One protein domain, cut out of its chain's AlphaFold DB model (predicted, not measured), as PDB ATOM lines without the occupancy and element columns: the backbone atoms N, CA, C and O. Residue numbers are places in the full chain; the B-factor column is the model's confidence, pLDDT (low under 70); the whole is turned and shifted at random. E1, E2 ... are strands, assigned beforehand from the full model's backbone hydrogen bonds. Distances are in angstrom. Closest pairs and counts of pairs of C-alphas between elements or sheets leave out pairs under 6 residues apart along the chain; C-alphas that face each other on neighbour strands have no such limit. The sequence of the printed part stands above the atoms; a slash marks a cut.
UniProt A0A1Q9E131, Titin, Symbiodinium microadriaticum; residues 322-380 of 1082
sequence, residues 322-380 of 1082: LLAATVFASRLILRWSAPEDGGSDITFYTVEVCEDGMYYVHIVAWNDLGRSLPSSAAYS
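This is residues 322 to 380 of the 1082 residues of the protein "Titin" of Symbiodinium microadriaticum (UniProt A0A1Q9E131). A two-stranded hairpin, E1 and E2, lies over a three-stranded sheet, E3, E4 and E5, as a small, partly face-to-face sandwich with crossed strands, and a long link joins the two layers. The 59 printed residues hold no named helix and five named strands, E1 to E5 along the chain, in antiparallel sheets E1 - E2 and E3 - E4 - E5; the class is all strand. The whole is a rod spanning 39 by 18 by 15 A, only just loose, close to compact, with a radius of gyration of the C-alphas of 12.8 A.

E1, residues 322 to 328, and E2, residues 331 to 336, form an antiparallel hairpin at 169 degrees, with N 326 and O 333 2.8 A apart, within hydrogen-bond range. E3, residues 348 to 355, E4, residues 359 to 367, and E5, residues 375 to 379, make a meander, each strand the antiparallel neighbour of the one before. Between the neighbour strands E3 and E4, N 352 and O 362 are 2.9 A apart, and between the neighbour strands E4 and E5, N 361 and O 377 are 2.9 A apart, both pairs within hydrogen-bond range. The two sheets form a sandwich, two sheets face to face, with their strands at 39 degrees. The closest C-alphas of E1 and E5, those of Leu 322 and Ser 375, are 6.4 A apart. E2 and E4 are near each other, with 5 pairs of C-alphas within 10 A, while E1 and E3 are apart.

E1 begins at C-alpha 322 (36.009, -1.328, -1.323) and measures 17.7 A; E2 measures 16.7 A, E3 23.4 A, E4 26.6 A and E5 13.9 A, ending at C-alpha 379 (27.165, -8.779, 4.176).

The farthest C-alphas, of Ala 329 and Gly 343, are 39.7 A apart. The printed part has no cut, and the link from E2 to E3 is long, with 11 residues. Residues 326 to 331, 355 to 359 and 379 to 380 have pLDDT under 70.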
ATOM      1  N   LEU A 322      36.347  -0.817  -2.655       85.19
ATOM      2  CA  LEU A 322      36.009  -1.328  -1.323       85.19
ATOM      3  C   LEU A 322      36.949  -2.477  -0.910       85.19
ATOM      4  O   LEU A 322      36.694  -3.645  -1.192       85.19
ATOM      5  N   LEU A 323      38.019  -2.130  -0.194       81.81
ATOM      6  CA  LEU A 323      39.082  -3.046   0.235       81.81
ATOM      7  C   LEU A 323      38.647  -4.056   1.309       81.81
ATOM      8  O   LEU A 323      39.122  -5.191   1.319       81.81
ATOM      9  N   ALA A 324      37.803  -3.649   2.266       71.75
ATOM     10  CA  ALA A 324      37.324  -4.540   3.326       71.75
ATOM     11  C   ALA A 324      36.062  -4.030   4.034       71.75
ATOM     12  O   ALA A 324      35.868  -2.826   4.220       71.75
ATOM     13  N   ALA A 325      35.284  -4.972   4.570       70.94
ATOM     14  CA  ALA A 325      34.294  -4.715   5.609       70.94
ATOM     15  C   ALA A 325      34.505  -5.654   6.809       70.94
ATOM     16  O   ALA A 325      35.058  -6.747   6.682       70.94
ATOM     17  N   THR A 326      34.061  -5.244   7.994       68.56
ATOM     18  CA  THR A 326      34.047  -6.087   9.196       68.56
ATOM     19  C   THR A 326      32.744  -5.871   9.955       68.56
ATOM     20  O   THR A 326      32.497  -4.786  10.487       68.56
ATOM     21  N   VAL A 327      31.915  -6.915   9.993       69.25
ATOM     22  CA  VAL A 327      30.621  -6.928  10.683       69.25
ATOM     23  C   VAL A 327      30.833  -7.263  12.161       69.25
ATOM     24  O   VAL A 327      31.498  -8.240  12.499       69.25
ATOM     25  N   PHE A 328      30.241  -6.471  13.050       58.38
ATOM     26  CA  PHE A 328      30.087  -6.770  14.474       58.38
ATOM     27  C   PHE A 328      28.602  -6.655  14.840       58.38
ATOM     28  O   PHE A 328      27.868  -5.897  14.211       58.38
ATOM     29  N   ALA A 329      28.177  -7.302  15.929       53.22
ATOM     30  CA  ALA A 329      26.782  -7.307  16.400       53.22
ATOM     31  C   ALA A 329      26.176  -5.923  16.755       53.22
ATOM     32  O   ALA A 329      25.012  -5.846  17.134       53.22
ATOM     33  N   SER A 330      26.953  -4.837  16.676       60.84
ATOM     34  CA  SER A 330      26.507  -3.461  16.939       60.84
ATOM     35  C   SER A 330      27.175  -2.391  16.060       60.84
ATOM     36  O   SER A 330      27.017  -1.202  16.332       60.84
ATOM     37  N   ARG A 331      27.961  -2.780  15.042       64.94
ATOM     38  CA  ARG A 331      28.623  -1.846  14.111       64.94
ATOM     39  C   ARG A 331      29.130  -2.548  12.851       64.94
ATOM     40  O   ARG A 331      29.633  -3.668  12.922       64.94
ATOM     41  N   LEU A 332      29.123  -1.826  11.738       72.88
ATOM     42  CA  LEU A 332      29.849  -2.172  10.518       72.88
ATOM     43  C   LEU A 332      31.090  -1.274  10.414       72.88
ATOM     44  O   LEU A 332      30.996  -0.067  10.630       72.88
ATOM     45  N   ILE A 333      32.258  -1.845  10.113       78.25
ATOM     46  CA  ILE A 333      33.470  -1.077   9.782       78.25
ATOM     47  C   ILE A 333      33.775  -1.296   8.304       78.25
ATOM     48  O   ILE A 333      33.896  -2.441   7.880       78.25
ATOM     49  N   LEU A 334      33.923  -0.212   7.546       83.06
ATOM     50  CA  LEU A 334      34.251  -0.213   6.119       83.06
ATOM     51  C   LEU A 334      35.655   0.364   5.898       83.06
ATOM     52  O   LEU A 334      36.112   1.206   6.674       83.06
ATOM     53  N   ARG A 335      36.339  -0.089   4.845       84.75
ATOM     54  CA  ARG A 335      37.630   0.432   4.380       84.75
ATOM     55  C   ARG A 335      37.658   0.441   2.859       84.75
ATOM     56  O   ARG A 335      37.430  -0.602   2.252       84.75
ATOM     57  N   TRP A 336      37.981   1.585   2.272       90.81
ATOM     58  CA  TRP A 336      38.125   1.767   0.829       90.81
ATOM     59  C   TRP A 336      39.409   2.539   0.501       90.81
ATOM     60  O   TRP A 336      39.968   3.196   1.385       90.81
ATOM     61  N   SER A 337      39.892   2.438  -0.737       90.69
ATOM     62  CA  SER A 337      40.917   3.343  -1.272       90.69
ATOM     63  C   SER A 337      40.269   4.637  -1.775       90.69
ATOM     64  O   SER A 337      39.097   4.653  -2.161       90.69
ATOM     65  N   ALA A 338      41.018   5.741  -1.756       87.50
ATOM     66  CA  ALA A 338      40.591   6.947  -2.456       87.50
ATOM     67  C   ALA A 338      40.689   6.698  -3.975       87.50
ATOM     68  O   ALA A 338      41.721   6.185  -4.413       87.50
ATOM     69  N   PRO A 339      39.650   7.024  -4.765       89.00
ATOM     70  CA  PRO A 339      39.723   6.960  -6.216       89.00
ATOM     71  C   PRO A 339      40.570   8.110  -6.769       89.00
ATOM     72  O   PRO A 339      40.962   9.025  -6.043       89.00
ATOM     73  N   GLU A 340      40.797   8.087  -8.080       86.25
ATOM     74  CA  GLU A 340      41.316   9.250  -8.795       86.25
ATOM     75  C   GLU A 340      40.291  10.387  -8.734       86.25
ATOM     76  O   GLU A 340      39.086  10.177  -8.911       86.25
ATOM     77  N   ASP A 341      40.773  11.601  -8.483       83.00
ATOM     78  CA  ASP A 341      39.950  12.790  -8.254       83.00
ATOM     79  C   ASP A 341      39.364  13.398  -9.544       83.00
ATOM     80  O   ASP A 341      38.543  14.310  -9.484       83.00
ATOM     81  N   GLY A 342      39.762  12.898 -10.718       77.94
ATOM     82  CA  GLY A 342      39.351  13.428 -12.019       77.94
ATOM     83  C   GLY A 342      39.919  14.818 -12.337       77.94
ATOM     84  O   GLY A 342      39.456  15.461 -13.282       77.94
ATOM     85  N   GLY A 343      40.897  15.302 -11.568       73.12
ATOM     86  CA  GLY A 343      41.474  16.637 -11.694       73.12
ATOM     87  C   GLY A 343      40.815  17.725 -10.847       73.12
ATOM     88  O   GLY A 343      41.030  18.906 -11.115       73.12
ATOM     89  N   SER A 344      39.983  17.359  -9.871       80.38
ATOM     90  CA  SER A 344      39.327  18.289  -8.945       80.38
ATOM     91  C   SER A 344      39.150  17.613  -7.587       80.38
ATOM     92  O   SER A 344      38.560  16.537  -7.523       80.38
ATOM     93  N   ASP A 345      39.660  18.249  -6.522       84.81
ATOM     94  CA  ASP A 345      39.708  17.711  -5.153       84.81
ATOM     95  C   ASP A 345      38.427  16.956  -4.748       84.81
ATOM     96  O   ASP A 345      37.312  17.474  -4.861       84.81
ATOM     97  N   ILE A 346      38.584  15.742  -4.206       87.69
ATOM     98  CA  ILE A 346      37.453  14.964  -3.681       87.69
ATOM     99  C   ILE A 346      36.891  15.678  -2.445       87.69
ATOM    100  O   ILE A 346      37.496  15.677  -1.371       87.69
ATOM    101  N   THR A 347      35.707  16.267  -2.593       90.62
ATOM    102  CA  THR A 347      35.071  17.122  -1.586       90.62
ATOM    103  C   THR A 347      34.422  16.313  -0.463       90.62
ATOM    104  O   THR A 347      34.501  16.708   0.701       90.62
ATOM    105  N   PHE A 348      33.790  15.176  -0.780       89.06
ATOM    106  CA  PHE A 348      33.223  14.249   0.207       89.06
ATOM    107  C   PHE A 348      32.946  12.848  -0.367       89.06
ATOM    108  O   PHE A 348      32.975  12.614  -1.574       89.06
ATOM    109  N   TYR A 349      32.627  11.910   0.529       92.62
ATOM    110  CA  TYR A 349      32.114  10.580   0.196       92.62
ATOM    111  C   TYR A 349      30.682  10.431   0.717       92.62
ATOM    112  O   TYR A 349      30.357  10.904   1.805       92.62
ATOM    113  N   THR A 350      29.833   9.741  -0.038       90.00
ATOM    114  CA  THR A 350      28.517   9.263   0.410       90.00
ATOM    115  C   THR A 350      28.593   7.760   0.643       90.00
ATOM    116  O   THR A 350      29.144   7.040  -0.188       90.00
ATOM    117  N   VAL A 351      28.039   7.294   1.764       86.50
ATOM    118  CA  VAL A 351      27.895   5.868   2.077       86.50
ATOM    119  C   VAL A 351      26.425   5.594   2.368       86.50
ATOM    120  O   VAL A 351      25.880   6.123   3.337       86.50
ATOM    121  N   GLU A 352      25.788   4.787   1.527       82.44
ATOM    122  CA  GLU A 352      24.397   4.355   1.687       82.44
ATOM    123  C   GLU A 352      24.381   2.908   2.196       82.44
ATOM    124  O   GLU A 352      25.172   2.078   1.739       82.44
ATOM    125  N   VAL A 353      23.506   2.614   3.163       75.94
ATOM    126  CA  VAL A 353      23.363   1.277   3.759       75.94
ATOM    127  C   VAL A 353      21.886   0.896   3.830       75.94
ATOM    128  O   VAL A 353      21.090   1.650   4.388       75.94
ATOM    129  N   CYS A 354      21.537  -0.278   3.302       71.50
ATOM    130  CA  CYS A 354      20.193  -0.860   3.390       71.50
ATOM    131  C   CYS A 354      20.223  -2.155   4.217       71.50
ATOM    132  O   CYS A 354      21.152  -2.955   4.075       71.50
ATOM    133  N   GLU A 355      19.206  -2.361   5.058       64.44
ATOM    134  CA  GLU A 355      19.084  -3.491   5.991       64.44
ATOM    135  C   GLU A 355      17.862  -4.368   5.655       64.44
ATOM    136  O   GLU A 355      16.797  -4.222   6.249       64.44
ATOM    137  N   ASP A 356      18.028  -5.327   4.739       56.75
ATOM    138  CA  ASP A 356      16.998  -6.322   4.377       56.75
ATOM    139  C   ASP A 356      17.460  -7.738   4.775       56.75
ATOM    140  O   ASP A 356      17.612  -8.640   3.953       56.75
ATOM    141  N   GLY A 357      17.829  -7.918   6.051       57.66
ATOM    142  CA  GLY A 357      18.474  -9.140   6.571       57.66
ATOM    143  C   GLY A 357      19.943  -9.321   6.147       57.66
ATOM    144  O   GLY A 357      20.698 -10.042   6.802       57.66
ATOM    145  N   MET A 358      20.362  -8.602   5.107       60.19
ATOM    146  CA  MET A 358      21.736  -8.393   4.659       60.19
ATOM    147  C   MET A 358      22.038  -6.889   4.691       60.19
ATOM    148  O   MET A 358      21.177  -6.087   4.326       60.19
ATOM    149  N   TYR A 359      23.256  -6.508   5.079       69.56
ATOM    150  CA  TYR A 359      23.753  -5.140   4.911       69.56
ATOM    151  C   TYR A 359      24.218  -4.950   3.468       69.56
ATOM    152  O   TYR A 359      25.287  -5.451   3.112       69.56
ATOM    153  N   TYR A 360      23.457  -4.218   2.657       76.69
ATOM    154  CA  TYR A 360      23.929  -3.716   1.364       76.69
ATOM    155  C   TYR A 360      24.624  -2.374   1.570       76.69
ATOM    156  O   TYR A 360      24.089  -1.518   2.268       76.69
ATOM    157  N   VAL A 361      25.807  -2.198   0.984       82.19
ATOM    158  CA  VAL A 361      26.657  -1.011   1.140       82.19
ATOM    159  C   VAL A 361      26.967  -0.436  -0.233       82.19
ATOM    160  O   VAL A 361      27.488  -1.162  -1.080       82.19
ATOM    161  N   HIS A 362      26.721   0.862  -0.421       86.25
ATOM    162  CA  HIS A 362      27.146   1.620  -1.600       86.25
ATOM    163  C   HIS A 362      28.055   2.787  -1.189       86.25
ATOM    164  O   HIS A 362      27.689   3.561  -0.308       86.25
ATOM    165  N   ILE A 363      29.223   2.935  -1.826       89.75
ATOM    166  CA  ILE A 363      30.172   4.039  -1.588       89.75
ATOM    167  C   ILE A 363      30.373   4.846  -2.872       89.75
ATOM    168  O   ILE A 363      30.709   4.283  -3.913       89.75
ATOM    169  N   VAL A 364      30.202   6.166  -2.783       91.69
ATOM    170  CA  VAL A 364      30.322   7.124  -3.895       91.69
ATOM    171  C   VAL A 364      31.237   8.280  -3.483       91.69
ATOM    172  O   VAL A 364      31.044   8.854  -2.412       91.69
ATOM    173  N   ALA A 365      32.199   8.647  -4.326       91.25
ATOM    174  CA  ALA A 365      33.034   9.841  -4.163       91.25
ATOM    175  C   ALA A 365      32.442  11.038  -4.930       91.25
ATOM    176  O   ALA A 365      31.757  10.848  -5.936       91.25
ATOM    177  N   TRP A 366      32.706  12.261  -4.469       90.88
ATOM    178  CA  TRP A 366      32.239  13.506  -5.090       90.88
ATOM    179  C   TRP A 366      33.372  14.523  -5.238       90.88
ATOM    180  O   TRP A 366      34.220  14.625  -4.355       90.88
ATOM    181  N   ASN A 367      33.341  15.308  -6.314       88.88
ATOM    182  CA  ASN A 367      34.105  16.550  -6.475       88.88
ATOM    183  C   ASN A 367      33.177  17.672  -6.986       88.88
ATOM    184  O   ASN A 367      31.961  17.478  -7.077       88.88
ATOM    185  N   ASP A 368      33.723  18.841  -7.328       85.25
ATOM    186  CA  ASP A 368      32.931  19.998  -7.783       85.25
ATOM    187  C   ASP A 368      32.227  19.794  -9.145       85.25
ATOM    188  O   ASP A 368      31.376  20.600  -9.530       85.25
ATOM    189  N   LEU A 369      32.545  18.719  -9.877       84.75
ATOM    190  CA  LEU A 369      31.980  18.403 -11.196       84.75
ATOM    191  C   LEU A 369      30.942  17.275 -11.164       84.75
ATOM    192  O   LEU A 369      30.124  17.176 -12.081       84.75
ATOM    193  N   GLY A 370      30.935  16.429 -10.131       84.62
ATOM    194  CA  GLY A 370      29.940  15.371 -10.004       84.62
ATOM    195  C   GLY A 370      30.295  14.268  -9.013       84.62
ATOM    196  O   GLY A 370      31.084  14.448  -8.088       84.62
ATOM    197  N   ARG A 371      29.665  13.106  -9.222       89.00
ATOM    198  CA  ARG A 371      29.794  11.913  -8.378       89.00
ATOM    199  C   ARG A 371      30.326  10.721  -9.169       89.00
ATOM    200  O   ARG A 371      29.989  10.578 -10.345       89.00
ATOM    201  N   SER A 372      31.074   9.847  -8.505       90.31
ATOM    202  CA  SER A 372      31.540   8.575  -9.061       90.31
ATOM    203  C   SER A 372      30.393   7.582  -9.302       90.31
ATOM    204  O   SER A 372      29.257   7.764  -8.851       90.31
ATOM    205  N   LEU A 373      30.708   6.455  -9.947       88.94
ATOM    206  CA  LEU A 373      29.882   5.250  -9.843       88.94
ATOM    207  C   LEU A 373      29.974   4.646  -8.417       88.94
ATOM    208  O   LEU A 373      30.960   4.896  -7.715       88.94
ATOM    209  N   PRO A 374      28.960   3.878  -7.964       86.50
ATOM    210  CA  PRO A 374      28.919   3.318  -6.613       86.50
ATOM    211  C   PRO A 374      29.669   1.984  -6.477       86.50
ATOM    212  O   PRO A 374      29.285   0.968  -7.065       86.50
ATOM    213  N   SER A 375      30.667   1.947  -5.596       87.88
ATOM    214  CA  SER A 375      31.270   0.699  -5.109       87.88
ATOM    215  C   SER A 375      30.261  -0.053  -4.245       87.88
ATOM    216  O   SER A 375      29.703   0.552  -3.332       87.88
ATOM    217  N   SER A 376      29.976  -1.326  -4.536       84.19
ATOM    218  CA  SER A 376      28.774  -2.011  -4.026       84.19
ATOM    219  C   SER A 376      29.059  -3.418  -3.481       84.19
ATOM    220  O   SER A 376      29.638  -4.235  -4.193       84.19
ATOM    221  N   ALA A 377      28.620  -3.728  -2.254       77.56
ATOM    222  CA  ALA A 377      28.798  -5.050  -1.624       77.56
ATOM    223  C   ALA A 377      27.676  -5.415  -0.629       77.56
ATOM    224  O   ALA A 377      26.899  -4.552  -0.223       77.56
ATOM    225  N   ALA A 378      27.596  -6.694  -0.229       71.62
ATOM    226  CA  ALA A 378      26.563  -7.226   0.670       71.62
ATOM    227  C   ALA A 378      27.141  -8.147   1.768       71.62
ATOM    228  O   ALA A 378      28.010  -8.971   1.481       71.62
ATOM    229  N   TYR A 379      26.635  -8.049   3.007       67.62
ATOM    230  CA  TYR A 379      27.165  -8.779   4.176       67.62
ATOM    231  C   TYR A 379      26.073  -9.367   5.091       67.62
ATOM    232  O   TYR A 379      25.048  -8.730   5.327       67.62
ATOM    233  N   SER A 380      26.312 -10.569   5.638       55.66
ATOM    234  CA  SER A 380      25.373 -11.320   6.502       55.66
ATOM    235  C   SER A 380      25.714 -11.232   8.001       55.66
ATOM    236  O   SER A 380      26.775 -10.722   8.367       55.66
TER     237      SER A 380